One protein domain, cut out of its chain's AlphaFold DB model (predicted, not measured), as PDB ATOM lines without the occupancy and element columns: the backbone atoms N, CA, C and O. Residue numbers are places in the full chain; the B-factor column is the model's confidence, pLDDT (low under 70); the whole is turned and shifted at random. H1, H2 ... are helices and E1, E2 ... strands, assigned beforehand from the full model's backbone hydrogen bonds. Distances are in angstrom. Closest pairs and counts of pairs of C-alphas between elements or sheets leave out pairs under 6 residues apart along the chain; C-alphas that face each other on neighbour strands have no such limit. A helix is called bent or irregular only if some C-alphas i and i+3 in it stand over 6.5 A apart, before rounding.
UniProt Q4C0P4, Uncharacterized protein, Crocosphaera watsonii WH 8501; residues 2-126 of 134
ATOM      1  N   ALA A   2     214.591 219.167 287.369       71.38
ATOM      2  CA  ALA A   2     214.005 217.932 287.925       71.38
ATOM      3  C   ALA A   2     212.504 217.781 287.640       71.38
ATOM      4  O   ALA A   2     212.123 216.871 286.919       71.38
ATOM      5  N   LYS A   3     211.683 218.765 288.031       74.69
ATOM      6  CA  LYS A   3     210.234 218.753 287.763       74.69
ATOM      7  C   LYS A   3     209.860 218.512 286.291       74.69
ATOM      8  O   LYS A   3     208.964 217.739 285.995       74.69
ATOM      9  N   LYS A   4     210.578 219.126 285.343       76.44
ATOM     10  CA  LYS A   4     210.319 218.945 283.901       76.44
ATOM     11  C   LYS A   4     210.729 217.556 283.403       76.44
ATOM     12  O   LYS A   4     210.158 217.044 282.446       76.44
ATOM     13  N   ILE A   5     211.739 216.959 284.032       71.31
ATOM     14  CA  ILE A   5     212.114 215.571 283.775       71.31
ATOM     15  C   ILE A   5     211.032 214.643 284.339       71.31
ATOM     16  O   ILE A   5     210.550 213.803 283.594       71.31
ATOM     17  N   GLU A   6     210.580 214.838 285.579       74.38
ATOM     18  CA  GLU A   6     209.485 214.060 286.189       74.38
ATOM     19  C   GLU A   6     208.188 214.142 285.372       74.38
ATOM     20  O   GLU A   6     207.560 213.127 285.077       74.38
ATOM     21  N   GLU A   7     207.820 215.340 284.913       77.62
ATOM     22  CA  GLU A   7     206.678 215.549 284.015       77.62
ATOM     23  C   GLU A   7     206.809 214.722 282.726       77.62
ATOM     24  O   GLU A   7     205.837 214.116 282.278       77.62
ATOM     25  N   ASN A   8     208.011 214.656 282.140       74.06
ATOM     26  CA  ASN A   8     208.266 213.833 280.959       74.06
ATOM     27  C   ASN A   8     208.217 212.330 281.267       74.06
ATOM     28  O   ASN A   8     207.751 211.575 280.413       74.06
ATOM     29  N   PHE A   9     208.668 211.899 282.453       75.19
ATOM     30  CA  PHE A   9     208.558 210.505 282.897       75.19
ATOM     31  C   PHE A   9     207.107 210.051 282.911       75.19
ATOM     32  O   PHE A   9     206.755 209.088 282.233       75.19
ATOM     33  N   ASN A  10     206.257 210.820 283.586       76.00
ATOM     34  CA  ASN A  10     204.844 210.494 283.730       76.00
ATOM     35  C   ASN A  10     204.086 210.609 282.402       76.00
ATOM     36  O   ASN A  10     203.258 209.762 282.080       76.00
ATOM     37  N   LYS A  11     204.365 211.650 281.607       82.94
ATOM     38  CA  LYS A  11     203.628 211.906 280.362       82.94
ATOM     39  C   LYS A  11     203.934 210.895 279.257       82.94
ATOM     40  O   LYS A  11     203.044 210.584 278.468       82.94
ATOM     41  N   TYR A  12     205.182 210.441 279.156       82.12
ATOM     42  CA  TYR A  12     205.643 209.621 278.032       82.12
ATOM     43  C   TYR A  12     206.048 208.197 278.436       82.12
ATOM     44  O   TYR A  12     206.607 207.486 277.603       82.12
ATOM     45  N   ASP A  13     205.751 207.782 279.672       80.69
ATOM     46  CA  ASP A  13     206.067 206.448 280.204       80.69
ATOM     47  C   ASP A  13     207.554 206.093 280.011       80.69
ATOM     48  O   ASP A  13     207.931 205.059 279.450       80.69
ATOM     49  N   ILE A  14     208.407 207.047 280.394       84.06
ATOM     50  CA  ILE A  14     209.867 206.936 280.350       84.06
ATOM     51  C   ILE A  14     210.326 206.309 281.657       84.06
ATOM     52  O   ILE A  14     209.917 206.742 282.729       84.06
ATOM     53  N   ASP A  15     211.230 205.340 281.565       84.25
ATOM     54  CA  ASP A  15     211.798 204.653 282.728       84.25
ATOM     55  C   ASP A  15     213.306 204.896 282.883       84.25
ATOM     56  O   ASP A  15     213.884 204.530 283.903       84.25
ATOM     57  N   THR A  16     213.956 205.499 281.878       87.38
ATOM     58  CA  THR A  16     215.413 205.615 281.792       87.38
ATOM     59  C   THR A  16     215.823 206.963 281.201       87.38
ATOM     60  O   THR A  16     215.342 207.382 280.144       87.38
ATOM     61  N   VAL A  17     216.791 207.619 281.843       89.94
ATOM     62  CA  VAL A  17     217.481 208.801 281.313       89.94
ATOM     63  C   VAL A  17     218.888 208.409 280.907       89.94
ATOM     64  O   VAL A  17     219.723 208.049 281.736       89.94
ATOM     65  N   VAL A  18     219.172 208.525 279.618       93.88
ATOM     66  CA  VAL A  18     220.492 208.253 279.061       93.88
ATOM     67  C   VAL A  18     221.204 209.572 278.802       93.88
ATOM     68  O   VAL A  18     220.772 210.373 277.977       93.88
ATOM     69  N   VAL A  19     222.321 209.784 279.483       96.81
ATOM     70  CA  VAL A  19     223.226 210.905 279.250       96.81
ATOM     71  C   VAL A  19     224.364 210.421 278.360       96.81
ATOM     72  O   VAL A  19     225.114 209.523 278.737       96.81
ATOM     73  N   VAL A  20     224.500 211.011 277.176       98.12
ATOM     74  CA  VAL A  20     225.539 210.665 276.202       98.12
ATOM     75  C   VAL A  20     226.535 211.811 276.093       98.12
ATOM     76  O   VAL A  20     226.180 212.929 275.713       98.12
ATOM     77  N   GLY A  21     227.792 211.532 276.421       98.25
ATOM     78  CA  GLY A  21     228.892 212.471 276.260       98.25
ATOM     79  C   GLY A  21     229.502 212.384 274.868       98.25
ATOM     80  O   GLY A  21     229.877 211.302 274.412       98.25
ATOM     81  N   GLN A  22     229.615 213.536 274.210       97.75
ATOM     82  CA  GLN A  22     230.217 213.684 272.887       97.75
ATOM     83  C   GLN A  22     231.481 214.553 272.987       97.75
ATOM     84  O   GLN A  22     231.554 215.513 273.768       97.75
ATOM     85  N   THR A  23     232.477 214.247 272.166       97.38
ATOM     86  CA  THR A  23     233.705 215.035 272.002       97.38
ATOM     87  C   THR A  23     233.844 215.500 270.553       97.38
ATOM     88  O   THR A  23     233.089 215.100 269.667       97.38
ATOM     89  N   ASP A  24     234.802 216.382 270.296       96.56
ATOM     90  CA  ASP A  24     235.296 216.616 268.943       96.56
ATOM     91  C   ASP A  24     236.406 215.609 268.615       96.56
ATOM     92  O   ASP A  24     236.728 214.735 269.420       96.56
ATOM     93  N   GLY A  25     236.964 215.691 267.406       95.69
ATOM     94  CA  GLY A  25     238.044 214.794 267.000       95.69
ATOM     95  C   GLY A  25     239.426 215.213 267.500       95.69
ATOM     96  O   GLY A  25     240.388 214.489 267.237       95.69
ATOM     97  N   GLN A  26     239.549 216.326 268.233       96.19
ATOM     98  CA  GLN A  26     240.806 216.681 268.880       96.19
ATOM     99  C   GLN A  26     241.161 215.600 269.901       96.19
ATOM    100  O   GLN A  26     240.339 215.211 270.728       96.19
ATOM    101  N   SER A  27     242.389 215.089 269.829       93.50
ATOM    102  CA  SER A  27     242.847 214.083 270.782       93.50
ATOM    103  C   SER A  27     242.952 214.680 272.186       93.50
ATOM    104  O   SER A  27     243.524 215.756 272.370       93.50
ATOM    105  N   VAL A  28     242.468 213.935 273.182       91.31
ATOM    106  CA  VAL A  28     242.666 214.197 274.623       91.31
ATOM    107  C   VAL A  28     244.148 214.184 275.035       91.31
ATOM    108  O   VAL A  28     244.502 214.688 276.103       91.31
ATOM    109  N   GLY A  29     245.027 213.676 274.168       82.19
ATOM    110  CA  GLY A  29     246.471 213.602 274.372       82.19
ATOM    111  C   GLY A  29     246.930 212.242 274.901       82.19
ATOM    112  O   GLY A  29     246.141 211.319 275.071       82.19
ATOM    113  N   ASN A  30     248.231 212.120 275.174       81.19
ATOM    114  CA  ASN A  30     248.879 210.849 275.519       81.19
ATOM    115  C   ASN A  30     248.856 210.576 277.032       81.19
ATOM    116  O   ASN A  30     249.906 210.473 277.668       81.19
ATOM    117  N   ARG A  31     247.665 210.504 277.634       89.44
ATOM    118  CA  ARG A  31     247.513 210.121 279.048       89.44
ATOM    119  C   ARG A  31     247.131 208.650 279.152       89.44
ATOM    120  O   ARG A  31     246.320 208.162 278.375       89.44
ATOM    121  N   VAL A  32     247.695 207.949 280.132       94.94
ATOM    122  CA  VAL A  32     247.274 206.580 280.452       94.94
ATOM    123  C   VAL A  32     245.948 206.648 281.207       94.94
ATOM    124  O   VAL A  32     245.850 207.338 282.224       94.94
ATOM    125  N   SER A  33     244.934 205.948 280.695       97.12
ATOM    126  CA  SER A  33     243.616 205.872 281.328       97.12
ATOM    127  C   SER A  33     243.688 205.165 282.681       97.12
ATOM    128  O   SER A  33     244.467 204.227 282.862       97.12
ATOM    129  N   ASN A  34     242.858 205.586 283.636       97.50
ATOM    130  CA  ASN A  34     242.678 204.879 284.910       97.50
ATOM    131  C   ASN A  34     241.260 204.320 285.102       97.50
ATOM    132  O   ASN A  34     240.920 203.896 286.214       97.50
ATOM    133  N   LEU A  35     240.441 204.324 284.046       97.69
ATOM    134  CA  LEU A  35     239.014 204.017 284.135       97.69
ATOM    135  C   LEU A  35     238.776 202.582 284.606       97.69
ATOM    136  O   LEU A  35     238.071 202.415 285.595       97.69
ATOM    137  N   ASP A  36     239.480 201.598 284.044       97.12
ATOM    138  CA  ASP A  36     239.370 200.177 284.429       97.12
ATOM    139  C   ASP A  36     239.607 199.907 285.926       97.12
ATOM    140  O   ASP A  36     239.225 198.868 286.452       97.12
ATOM    141  N   LYS A  37     240.282 200.823 286.631       97.44
ATOM    142  CA  LYS A  37     240.602 200.679 288.060       97.44
ATOM    143  C   LYS A  37     239.683 201.485 288.975       97.44
ATOM    144  O   LYS A  37     239.665 201.247 290.188       97.44
ATOM    145  N   THR A  38     239.040 202.531 288.456       97.62
ATOM    146  CA  THR A  38     238.478 203.609 289.290       97.62
ATOM    147  C   THR A  38     237.109 204.125 288.855       97.62
ATOM    148  O   THR A  38     236.482 204.878 289.610       97.62
ATOM    149  N   LEU A  39     236.615 203.720 287.685       97.44
ATOM    150  CA  LEU A  39     235.351 204.197 287.135       97.44
ATOM    151  C   LEU A  39     234.170 203.832 288.042       97.44
ATOM    152  O   LEU A  39     233.392 204.711 288.410       97.44
ATOM    153  N   GLU A  40     234.074 202.579 288.480       96.62
ATOM    154  CA  GLU A  40     232.992 202.071 289.331       96.62
ATOM    155  C   GLU A  40     233.010 202.731 290.708       96.62
ATOM    156  O   GLU A  40     231.963 203.070 291.263       96.62
ATOM    157  N   LYS A  41     234.208 202.991 291.249       97.00
ATOM    158  CA  LYS A  41     234.368 203.741 292.503       97.00
ATOM    159  C   LYS A  41     233.801 205.149 292.360       97.00
ATOM    160  O   LYS A  41     233.138 205.635 293.271       97.00
ATOM    161  N   SER A  42     233.997 205.786 291.209       96.00
ATOM    162  CA  SER A  42     233.440 207.115 290.957       96.00
ATOM    163  C   SER A  42     231.932 207.086 290.709       96.00
ATOM    164  O   SER A  42     231.196 207.923 291.233       96.00
ATOM    165  N   ALA A  43     231.441 206.079 289.982       93.44
ATOM    166  CA  ALA A  43     230.014 205.883 289.733       93.44
ATOM    167  C   ALA A  43     229.231 205.649 291.035       93.44
ATOM    168  O   ALA A  43     228.171 206.242 291.238       93.44
ATOM    169  N   THR A  44     229.797 204.875 291.963       92.62
ATOM    170  CA  THR A  44     229.223 204.606 293.293       92.62
ATOM    171  C   THR A  44     229.431 205.742 294.302       92.62
ATOM    172  O   THR A  44     228.881 205.689 295.392       92.62
ATOM    173  N   GLY A  45     230.159 206.809 293.943       90.88
ATOM    174  CA  GLY A  45     230.402 207.968 294.814       90.88
ATOM    175  C   GLY A  45     231.564 207.810 295.803       90.88
ATOM    176  O   GLY A  45     231.824 208.725 296.575       90.88
ATOM    177  N   ASN A  46     232.301 206.699 295.745       94.75
ATOM    178  CA  ASN A  46     233.471 206.421 296.586       94.75
ATOM    179  C   ASN A  46     234.757 207.123 296.106       94.75
ATOM    180  O   ASN A  46     235.773 207.106 296.799       94.75
ATOM    181  N   LEU A  47     234.741 207.716 294.909       96.62
ATOM    182  CA  LEU A  47     235.845 208.500 294.357       96.62
ATOM    183  C   LEU A  47     235.297 209.738 293.622       96.62
ATOM    184  O   LEU A  47     234.329 209.621 292.871       96.62
ATOM    185  N   PRO A  48     235.893 210.934 293.784       96.56
ATOM    186  CA  PRO A  48     235.493 212.092 292.994       96.56
ATOM    187  C   PRO A  48     235.762 211.878 291.501       96.56
ATOM    188  O   PRO A  48     236.846 211.435 291.122       96.56
ATOM    189  N   ILE A  49     234.827 212.299 290.643       96.75
ATOM    190  CA  ILE A  49     234.962 212.220 289.175       96.75
ATOM    191  C   ILE A  49     236.235 212.925 288.675       96.75
ATOM    192  O   ILE A  49     236.850 212.483 287.710       96.75
ATOM    193  N   SER A  50     236.687 213.977 289.368       95.88
ATOM    194  CA  SER A  50     237.929 214.706 289.061       95.88
ATOM    195  C   SER A  50     239.210 213.872 289.199       95.88
ATOM    196  O   SER A  50     240.278 214.327 288.793       95.88
ATOM    197  N   LYS A  51     239.132 212.661 289.769       97.50
ATOM    198  CA  LYS A  51     240.242 211.700 289.843       97.50
ATOM    199  C   LYS A  51     240.287 210.738 288.654       97.50
ATOM    200  O   LYS A  51     241.253 209.982 288.537       97.50
ATOM    201  N   LEU A  52     239.289 210.761 287.772       97.56
ATOM    202  CA  LEU A  52     239.304 209.989 286.534       97.56
ATOM    203  C   LEU A  52     240.190 210.675 285.491       97.56
ATOM    204  O   LEU A  52     240.145 211.891 285.310       97.56
ATOM    205  N   THR A  53     241.001 209.882 284.799       97.62
ATOM    206  CA  THR A  53     241.890 210.335 283.728       97.62
ATOM    207  C   THR A  53     241.509 209.612 282.444       97.62
ATOM    208  O   THR A  53     241.681 208.397 282.384       97.62
ATOM    209  N   PRO A  54     240.997 210.321 281.424       97.31
ATOM    210  CA  PRO A  54     240.684 209.707 280.142       97.31
ATOM    211  C   PRO A  54     241.962 209.399 279.356       97.31
ATOM    212  O   PRO A  54     242.854 210.247 279.284       97.31
ATOM    213  N   GLY A  55     242.025 208.222 278.730       96.75
ATOM    214  CA  GLY A  55     243.055 207.884 277.738       96.75
ATOM    215  C   GLY A  55     242.585 208.034 276.291       96.75
ATOM    216  O   GLY A  55     243.382 207.946 275.364       96.75
ATOM    217  N   SER A  56     241.290 208.275 276.081       96.38
ATOM    218  CA  SER A  56     240.696 208.449 274.759       96.38
ATOM    219  C   SER A  56     239.542 209.454 274.792       96.38
ATOM    220  O   SER A  56     239.054 209.862 275.849       96.38
ATOM    221  N   ASN A  57     239.059 209.838 273.615       97.06
ATOM    222  CA  ASN A  57     237.838 210.629 273.490       97.06
ATOM    223  C   ASN A  57     236.585 209.858 273.927       97.06
ATOM    224  O   ASN A  57     235.649 210.462 274.456       97.06
ATOM    225  N   ALA A  58     236.578 208.530 273.770       97.12
ATOM    226  CA  ALA A  58     235.510 207.696 274.302       97.12
ATOM    227  C   ALA A  58     235.500 207.759 275.839       97.12
ATOM    228  O   ALA A  58     234.453 208.023 276.432       97.12
ATOM    229  N   ASP A  59     236.668 207.651 276.473       97.69
ATOM    230  CA  ASP A  59     236.825 207.791 277.923       97.69
ATOM    231  C   ASP A  59     236.350 209.172 278.391       97.69
ATOM    232  O   ASP A  59     235.551 209.276 279.321       97.69
ATOM    233  N   LEU A  60     236.798 210.249 277.731       97.75
ATOM    234  CA  LEU A  60     236.414 211.613 278.103       97.75
ATOM    235  C   LEU A  60     234.901 211.818 277.986       97.75
ATOM    236  O   LEU A  60     234.294 212.414 278.879       97.75
ATOM    237  N   GLY A  61     234.283 211.327 276.908       98.00
ATOM    238  CA  GLY A  61     232.832 211.363 276.748       98.00
ATOM    239  C   GLY A  61     232.115 210.666 277.908       98.00
ATOM    240  O   GLY A  61     231.198 211.246 278.492       98.00
ATOM    241  N   LEU A  62     232.588 209.485 278.320       98.50
ATOM    242  CA  LEU A  62     231.996 208.725 279.422       98.50
ATOM    243  C   LEU A  62     232.117 209.461 280.762       98.50
ATOM    244  O   LEU A  62     231.129 209.590 281.482       98.50
ATOM    245  N   ILE A  63     233.301 209.993 281.080       98.19
ATOM    246  CA  ILE A  63     233.547 210.752 282.318       98.19
ATOM    247  C   ILE A  63     232.628 211.976 282.389       98.19
ATOM    248  O   ILE A  63     232.019 212.239 283.427       98.19
ATOM    249  N   ARG A  64     232.497 212.721 281.282       98.19
ATOM    250  CA  ARG A  64     231.624 213.903 281.210       98.19
ATOM    251  C   ARG A  64     230.155 213.532 281.402       98.19
ATOM    252  O   ARG A  64     229.452 214.220 282.139       98.19
ATOM    253  N   ALA A  65     229.702 212.452 280.767       98.44
ATOM    254  CA  ALA A  65     228.344 211.950 280.942       98.44
ATOM    255  C   ALA A  65     228.084 211.525 282.391       98.44
ATOM    256  O   ALA A  65     227.059 211.892 282.965       98.44
ATOM    257  N   LEU A  66     229.034 210.818 283.009       97.88
ATOM    258  CA  LEU A  66     228.928 210.388 284.398       97.88
ATOM    259  C   LEU A  66     228.855 211.585 285.353       97.88
ATOM    260  O   LEU A  66     228.018 211.581 286.250       97.88
ATOM    261  N   ALA A  67     229.653 212.635 285.137       97.69
ATOM    262  CA  ALA A  67     229.579 213.861 285.935       97.69
ATOM    263  C   ALA A  67     228.167 214.475 285.925       97.69
ATOM    264  O   ALA A  67     227.631 214.816 286.978       97.69
ATOM    265  N   VAL A  68     227.544 214.559 284.745       96.56
ATOM    266  CA  VAL A  68     226.169 215.063 284.597       96.56
ATOM    267  C   VAL A  68     225.163 214.129 285.267       96.56
ATOM    268  O   VAL A  68     224.262 214.616 285.941       96.56
ATOM    269  N   VAL A  69     225.319 212.805 285.147       94.81
ATOM    270  CA  VAL A  69     224.467 211.841 285.865       94.81
ATOM    271  C   VAL A  69     224.528 212.065 287.374       94.81
ATOM    272  O   VAL A  69     223.477 212.148 288.003       94.81
ATOM    273  N   LYS A  70     225.724 212.207 287.960       93.38
ATOM    274  CA  LYS A  70     225.869 212.435 289.408       93.38
ATOM    275  C   LYS A  70     225.214 213.748 289.839       93.38
ATOM    276  O   LYS A  70     224.562 213.780 290.879       93.38
ATOM    277  N   GLU A  71     225.330 214.799 289.030       92.69
ATOM    278  CA  GLU A  71     224.668 216.075 289.318       92.69
ATOM    279  C   GLU A  71     223.143 215.977 289.197       92.69
ATOM    280  O   GLU A  71     222.426 216.480 290.058       92.69
ATOM    281  N   LEU A  72     222.620 215.274 288.186       89.44
ATOM    282  CA  LEU A  72     221.183 215.018 288.076       89.44
ATOM    283  C   LEU A  72     220.681 214.228 289.287       89.44
ATOM    284  O   LEU A  72     219.733 214.663 289.929       89.44
ATOM    285  N   GLN A  73     221.345 213.130 289.656       88.75
ATOM    286  CA  GLN A  73     220.996 212.343 290.844       88.75
ATOM    287  C   GLN A  73     220.943 213.210 292.111       88.75
ATOM    288  O   GLN A  73     219.999 213.085 292.888       88.75
ATOM    289  N   ARG A  74     221.912 214.121 292.290       88.06
ATOM    290  CA  ARG A  74     221.941 215.075 293.408       88.06
ATOM    291  C   ARG A  74     220.734 216.015 293.387       88.06
ATOM    292  O   ARG A  74     220.019 216.103 294.375       88.06
ATOM    293  N   ILE A  75     220.463 216.660 292.248       86.00
ATOM    294  CA  ILE A  75     219.308 217.558 292.084       86.00
ATOM    295  C   ILE A  75     217.997 216.818 292.388       86.00
ATOM    296  O   ILE A  75     217.104 217.387 293.007       86.00
ATOM    297  N   PHE A  76     217.857 215.566 291.957       81.38
ATOM    298  CA  PHE A  76     216.670 214.759 292.240       81.38
ATOM    299  C   PHE A  76     216.535 214.423 293.731       81.38
ATOM    300  O   PHE A  76     215.444 214.563 294.285       81.38
ATOM    301  N   ALA A  77     217.632 214.043 294.390       81.94
ATOM    302  CA  ALA A  77     217.638 213.741 295.822       81.94
ATOM    303  C   ALA A  77     217.248 214.956 296.673       81.94
ATOM    304  O   ALA A  77     216.497 214.811 297.634       81.94
ATOM    305  N   ASP A  78     217.693 216.151 296.278       83.38
ATOM    306  CA  ASP A  78     217.379 217.397 296.981       83.38
ATOM    307  C   ASP A  78     215.893 217.802 296.863       83.38
ATOM    308  O   ASP A  78     215.388 218.516 297.726       83.38
ATOM    309  N   ASN A  79     215.186 217.387 295.799       75.31
ATOM    310  CA  ASN A  79     213.815 217.842 295.519       75.31
ATOM    311  C   ASN A  79     212.709 216.894 296.025       75.31
ATOM    312  O   ASN A  79     211.638 217.387 296.370       75.31
ATOM    313  N   ASN A  80     212.923 215.570 296.075       70.62
ATOM    314  CA  ASN A  80     211.929 214.624 296.614       70.62
ATOM    315  C   ASN A  80     212.559 213.261 296.996       70.62
ATOM    316  O   ASN A  80     212.623 212.380 296.134       70.62
ATOM    317  N   PRO A  81     212.993 213.049 298.260       60.56
ATOM    318  CA  PRO A  81     213.827 211.911 298.687       60.56
ATOM    319  C   PRO A  81     213.206 210.509 298.539       60.56
ATOM    320  O   PRO A  81     213.927 209.514 298.474       60.56
ATOM    321  N   VAL A  82     211.871 210.406 298.542       53.34
ATOM    322  CA  VAL A  82     211.159 209.119 298.678       53.34
ATOM    323  C   VAL A  82     210.961 208.425 297.324       53.34
ATOM    324  O   VAL A  82     211.104 207.209 297.239       53.34
ATOM    325  N   GLU A  83     210.736 209.184 296.247       60.22
ATOM    326  CA  GLU A  83     210.666 208.663 294.866       60.22
ATOM    327  C   GLU A  83     212.052 208.590 294.187       60.22
ATOM    328  O   GLU A  83     212.207 208.027 293.102       60.22
ATOM    329  N   THR A  84     213.104 209.127 294.823       58.78
ATOM    330  CA  THR A  84     214.424 209.279 294.190       58.78
ATOM    331  C   THR A  84     215.198 207.978 294.006       58.78
ATOM    332  O   THR A  84     216.089 207.918 293.158       58.78
ATOM    333  N   LEU A  85     214.948 206.958 294.831       54.94
ATOM    334  CA  LEU A  85     215.781 205.748 294.865       54.94
ATOM    335  C   LEU A  85     215.697 204.938 293.564       54.94
ATOM    336  O   LEU A  85     216.720 204.426 293.106       54.94
ATOM    337  N   ASP A  86     214.518 204.868 292.943       64.44
ATOM    338  CA  ASP A  86     214.357 204.227 291.634       64.44
ATOM    339  C   ASP A  86     214.835 205.141 290.504       64.44
ATOM    340  O   ASP A  86     215.567 204.689 289.622       64.44
ATOM    341  N   ALA A  87     214.569 206.448 290.599       63.34
ATOM    342  CA  ALA A  87     215.079 207.426 289.640       63.34
ATOM    343  C   ALA A  87     216.614 207.391 289.535       63.34
ATOM    344  O   ALA A  87     217.159 207.457 288.436       63.34
ATOM    345  N   GLN A  88     217.339 207.213 290.647       67.00
ATOM    346  CA  GLN A  88     218.802 207.103 290.639       67.00
ATOM    347  C   GLN A  88     219.312 205.905 289.823       67.00
ATOM    348  O   GLN A  88     220.360 206.025 289.181       67.00
ATOM    349  N   LYS A  89     218.575 204.785 289.812       70.31
ATOM    350  CA  LYS A  89     218.904 203.571 289.040       70.31
ATOM    351  C   LYS A  89     218.556 203.703 287.554       70.31
ATOM    352  O   LYS A  89     219.105 202.975 286.730       70.31
ATOM    353  N   SER A  90     217.690 204.652 287.209       85.81
ATOM    354  CA  SER A  90     217.258 204.939 285.839       85.81
ATOM    355  C   SER A  90     218.238 205.795 285.033       85.81
ATOM    356  O   SER A  90     218.042 205.971 283.829       85.81
ATOM    357  N   PHE A  91     219.295 206.339 285.642       90.50
ATOM    358  CA  PHE A  91     220.294 207.124 284.914       90.50
ATOM    359  C   PHE A  91     221.405 206.248 284.336       90.50
ATOM    360  O   PHE A  91     222.009 205.433 285.030       90.50
ATOM    361  N   ARG A  92     221.736 206.476 283.064       93.31
ATOM    362  CA  ARG A  92     222.826 205.791 282.362       93.31
ATOM    363  C   ARG A  92     223.778 206.810 281.756       93.31
ATOM    364  O   ARG A  92     223.333 207.745 281.098       93.31
ATOM    365  N   ALA A  93     225.077 206.616 281.954       96.69
ATOM    366  CA  ALA A  93     226.118 207.413 281.313       96.69
ATOM    367  C   ALA A  93     226.733 206.616 280.160       96.69
ATOM    368  O   ALA A  93     227.242 205.518 280.378       96.69
ATOM    369  N   TYR A  94     226.711 207.176 278.953       97.69
ATOM    370  CA  TYR A  94     227.337 206.596 277.767       97.69
ATOM    371  C   TYR A  94     228.270 207.587 277.086       97.69
ATOM    372  O   TYR A  94     228.177 208.802 277.266       97.69
ATOM    373  N   SER A  95     229.153 207.046 276.254       97.94
ATOM    374  CA  SER A  95     230.021 207.825 275.386       97.94
ATOM    375  C   SER A  95     229.727 207.514 273.934       97.94
ATOM    376  O   SER A  95     229.623 206.352 273.551       97.94
ATOM    377  N   ALA A  96     229.634 208.564 273.129       97.31
ATOM    378  CA  ALA A  96     229.689 208.458 271.678       97.31
ATOM    379  C   ALA A  96     231.038 208.962 271.127       97.31
ATOM    380  O   ALA A  96     231.244 208.951 269.915       97.31
ATOM    381  N   GLY A  97     231.963 209.395 271.999       96.69
ATOM    382  CA  GLY A  97     233.237 209.997 271.598       96.69
ATOM    383  C   GLY A  97     233.030 211.083 270.541       96.69
ATOM    384  O   GLY A  97     232.107 211.890 270.645       96.69
ATOM    385  N   GLN A  98     233.853 211.070 269.494       96.56
ATOM    386  CA  GLN A  98     233.713 211.980 268.355       96.56
ATOM    387  C   GLN A  98     232.836 211.455 267.210       96.56
ATOM    388  O   GLN A  98     232.850 212.049 266.131       96.56
ATOM    389  N   LEU A  99     232.115 210.346 267.407       96.75
ATOM    390  CA  LEU A  99     231.534 209.550 266.323       96.75
ATOM    391  C   LEU A  99     230.424 210.271 265.551       96.75
ATOM    392  O   LEU A  99     230.272 210.033 264.358       96.75
ATOM    393  N   THR A 100     229.642 211.134 266.210       95.31
ATOM    394  CA  THR A 100     228.416 211.701 265.618       95.31
ATOM    395  C   THR A 100     228.371 213.224 265.647       95.31
ATOM    396  O   THR A 100     228.726 213.872 266.641       95.31
ATOM    397  N   LEU A 101     227.874 213.799 264.555       95.06
ATOM    398  CA  LEU A 101     227.566 215.220 264.423       95.06
ATOM    399  C   LEU A 101     226.216 215.561 265.087       95.06
ATOM    400  O   LEU A 101     225.418 214.660 265.352       95.06
ATOM    401  N   PRO A 102     225.919 216.851 265.351       92.44
ATOM    402  CA  PRO A 102     224.653 217.260 265.969       92.44
ATOM    403  C   PRO A 102     223.393 216.853 265.192       92.44
ATOM    404  O   PRO A 102     222.337 216.676 265.788       92.44
ATOM    405  N   ASN A 103     223.500 216.679 263.873       92.56
ATOM    406  CA  ASN A 103     222.417 216.190 263.014       92.56
ATOM    407  C   ASN A 103     222.226 214.655 263.079       92.56
ATOM    408  O   ASN A 103     221.367 214.123 262.384       92.56
ATOM    409  N   GLY A 104     223.033 213.943 263.873       90.44
ATOM    410  CA  GLY A 104     222.963 212.495 264.060       90.44
ATOM    411  C   GLY A 104     223.751 211.661 263.047       90.44
ATOM    412  O   GLY A 104     223.820 210.445 263.214       90.44
ATOM    413  N   THR A 105     224.376 212.264 262.030       96.31
ATOM    414  CA  THR A 105     225.203 211.517 261.070       96.31
ATOM    415  C   THR A 105     226.577 211.197 261.651       96.31
ATOM    416  O   THR A 105     227.043 211.856 262.588       96.31
ATOM    417  N   PHE A 106     227.258 210.203 261.077       97.31
ATOM    418  CA  PHE A 106     228.655 209.944 261.411       97.31
ATOM    419  C   PHE A 106     229.540 211.127 261.017       97.31
ATOM    420  O   PHE A 106     229.274 211.827 260.037       97.31
ATOM    421  N   ALA A 107     230.559 211.380 261.830       95.69
ATOM    422  CA  ALA A 107     231.523 212.432 261.585       95.69
ATOM    423  C   ALA A 107     232.719 211.901 260.795       95.69
ATOM    424  O   ALA A 107     233.293 210.870 261.146       95.69
ATOM    425  N   GLU A 108     233.152 212.668 259.799       95.75
ATOM    426  CA  GLU A 108     234.418 212.416 259.119       95.75
ATOM    427  C   GLU A 108     235.619 212.638 260.062       95.75
ATOM    428  O   GLU A 108     235.537 213.446 261.007       95.75
ATOM    429  N   PRO A 109     236.760 211.963 259.816       93.81
ATOM    430  CA  PRO A 109     237.988 212.187 260.569       93.81
ATOM    431  C   PRO A 109     238.414 213.659 260.523       93.81
ATOM    432  O   PRO A 109     238.767 214.201 259.479       93.81
ATOM    433  N   ASN A 110     238.399 214.324 261.678       93.94
ATOM    434  CA  ASN A 110     238.826 215.714 261.800       93.94
ATOM    435  C   ASN A 110     239.478 215.948 263.172       93.94
ATOM    436  O   ASN A 110     238.752 216.032 264.162       93.94
ATOM    437  N   PRO A 111     240.815 216.079 263.251       92.81
ATOM    438  CA  PRO A 111     241.530 216.248 264.514       92.81
ATOM    439  C   PRO A 111     241.496 217.685 265.061       92.81
ATOM    440  O   PRO A 111     242.098 217.962 266.099       92.81
ATOM    441  N   LYS A 112     240.849 218.626 264.358       94.94
ATOM    442  CA  LYS A 112     240.786 220.027 264.784       94.94
ATOM    443  C   LYS A 112     239.779 220.209 265.930       94.94
ATOM    444  O   LYS A 112     238.765 219.508 265.965       94.94
ATOM    445  N   PRO A 113     240.030 221.169 266.839       95.38
ATOM    446  CA  PRO A 113     239.065 221.532 267.867       95.38
ATOM    447  C   PRO A 113     237.761 222.033 267.240       95.38
ATOM    448  O   PRO A 113     237.787 222.854 266.322       95.38
ATOM    449  N   ASP A 114     236.630 221.591 267.782       95.25
ATOM    450  CA  ASP A 114     235.300 221.991 267.329       95.25
ATOM    451  C   ASP A 114     234.326 222.058 268.513       95.25
ATOM    452  O   ASP A 114     233.880 221.050 269.068       95.25
ATOM    453  N   ALA A 115     233.969 223.280 268.909       93.88
ATOM    454  CA  ALA A 115     233.079 223.503 270.040       93.88
ATOM    455  C   ALA A 115     231.653 222.983 269.802       93.88
ATOM    456  O   ALA A 115     231.017 222.549 270.761       93.88
ATOM    457  N   GLN A 116     231.161 222.975 268.559       92.81
ATOM    458  CA  GLN A 116     229.797 222.537 268.249       92.81
ATOM    459  C   GLN A 116     229.629 221.024 268.421       92.81
ATOM    460  O   GLN A 116     228.533 220.535 268.700       92.81
ATOM    461  N   ARG A 117     230.725 220.269 268.308       95.06
ATOM    462  CA  ARG A 117     230.727 218.815 268.513       95.06
ATOM    463  C   ARG A 117     230.797 218.416 269.988       95.06
ATOM    464  O   ARG A 117     230.244 217.379 270.356       95.06
ATOM    465  N   ARG A 118     231.408 219.242 270.847       96.25
ATOM    466  CA  ARG A 118     231.598 218.991 272.291       96.25
ATOM    467  C   ARG A 118     230.315 219.217 273.103       96.25
ATOM    468  O   ARG A 118     230.212 220.191 273.845       96.25
ATOM    469  N   ARG A 119     229.370 218.280 273.044       96.88
ATOM    470  CA  ARG A 119     228.036 218.398 273.668       96.88
ATOM    471  C   ARG A 119     227.698 217.251 274.629       96.88
ATOM    472  O   ARG A 119     228.363 216.219 274.646       96.88
ATOM    473  N   ILE A 120     226.642 217.450 275.413       97.88
ATOM    474  CA  ILE A 120     225.970 216.404 276.194       97.88
ATOM    475  C   ILE A 120     224.560 216.255 275.635       97.88
ATOM    476  O   ILE A 120     223.841 217.244 275.512       97.88
ATOM    477  N   GLU A 121     224.166 215.030 275.315       95.88
ATOM    478  CA  GLU A 121     222.791 214.711 274.937       95.88
ATOM    479  C   GLU A 121     222.107 213.998 276.099       95.88
ATOM    480  O   GLU A 121     222.639 213.027 276.631       95.88
ATOM    481  N   ILE A 122     220.921 214.460 276.486       93.38
ATOM    482  CA  ILE A 122     220.084 213.802 277.493       93.38
ATOM    483  C   ILE A 122     218.882 213.223 276.759       93.38
ATOM    484  O   ILE A 122     218.085 213.961 276.178       93.38
ATOM    485  N   ARG A 123     218.777 211.897 276.754       91.81
ATOM    486  CA  ARG A 123     217.732 211.147 276.062       91.81
ATOM    487  C   ARG A 123     216.795 210.535 277.090       91.81
ATOM    488  O   ARG A 123     217.241 209.885 278.033       91.81
ATOM    489  N   PHE A 124     215.503 210.726 276.878       89.06
ATOM    490  CA  PHE A 124     214.446 210.083 277.647       89.06
ATOM    491  C   PHE A 124     214.030 208.833 276.883       89.06
ATOM    492  O   PHE A 124     213.611 208.928 275.730       89.06
ATOM    493  N   THR A 125     214.221 207.663 277.483       87.56
ATOM    494  CA  THR A 125     213.985 206.378 276.821       87.56
ATOM    495  C   THR A 125     213.120 205.474 277.677       87.56
ATOM    496  O   THR A 125     213.252 205.469 278.896       87.56
ATOM    497  N   LYS A 126     212.307 204.651 277.021       85.25
ATOM    498  CA  LYS A 126     211.635 203.515 277.643       85.25
ATOM    499  C   LYS A 126     212.434 202.250 277.351       85.25
ATOM    500  O   LYS A 126     212.511 201.824 276.193       85.25
TER     501      LYS A 126
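Overview. This is residues 2 to 126 of the 134 residues of an uncharacterized protein of Crocosphaera watsonii WH 8501 (UniProt Q4C0P4). One long helix, H3, lies along a narrow, strongly twisted sheet of three strands, while H1 makes a corner with H3 at one end, its first residue, Ala 2, closest to Phe 76 in the last turns of H3, and the short H4 folds back from H3 to lead into E2. H2 lies beside H3, on the side of the edge strand E2 but apart from E2, and the long loops of residues 23 to 34 and 98 to 119 run at the end of the body opposite H1. The printed part has 125 residues with four named helices and three named strands, in the order H1 E1 H2 H3 H4 E2 E3; the sheet, E2 E1 E3, is mixed and the class is mixed, helices and strands. The whole is compact, with a radius of gyration of the C-alphas of 15.6 A and spans of 45 by 35 by 20 A.

Along the chain. H1, residues 2 to 12, begins with C-alpha 2 at (214.005, 217.932, 287.925) and is 15.4 A long. E1, residues 16 to 22, spans 19.1 A. H2 is residues 35 to 43; it is irregular, with C-alphas 37 and 40 lying 7.8 A apart. H3, residues 57 to 79, runs 33.4 A from C-alpha 57 at (237.838, 210.629, 273.490). H4 is residues 84 to 89. E2, residues 91 to 97, spans 18.8 A, and E3, residues 120 to 125, ends with C-alpha 125 at (213.985, 206.378, 276.821).

Arrangement. H3 is the hub, touching H1, H2 and H4. It is on the sheet at a height of 8.0 A, over E2 and E1, and runs along the strands, at 26 degrees to E1 on the local plane. H1 and H3 with the sheet make two layers, helices on one face of a sheet. E1 is the inner strand. E2 is parallel to it, with N 19 and O 92 at 2.8 A, within hydrogen-bond range; E3 is antiparallel to it, with N 18 and O 123 at 2.8 A, also within range. E1, H2 H3 H4 and E2 form a strand-helix-strand unit, two parallel neighbour strands with helices between them along the chain. H1 touches residues 72 to 79 of H3 about perpendicular, at 83 degrees; the closest C-alphas, of Ala 2 and Phe 76, are 6.0 A apart. H3 and H4 form a helical hairpin, opposite ways at a shallow tilt of 16 degrees, with the closest C-alphas, of Gln 73 and Gln 88, 5.7 A apart. H4 only grazes the sheet, with residues 86 to 89. H2 is not on the sheet and only just touches H3, with 3 pairs of C-alphas within 8 A, the closest those of Ala 43 and Leu 66 at 7.1 A. Every O i to N i+4 pair is within hydrogen-bond range in H1 and H3, but 3 of 5 in H2 and 1 of 2 in H4.

Size, cuts and confidence. The C-alphas of Val 82 and Pro 109, the two farthest apart, are 46.7 A from each other. The printed part has no cut. The links E1 to H2, H2 to H3 and E2 to E3 are long, the last with 22 residues. The mean pLDDT of the printed part is 89.7, and residues 81 to 88 are under 70.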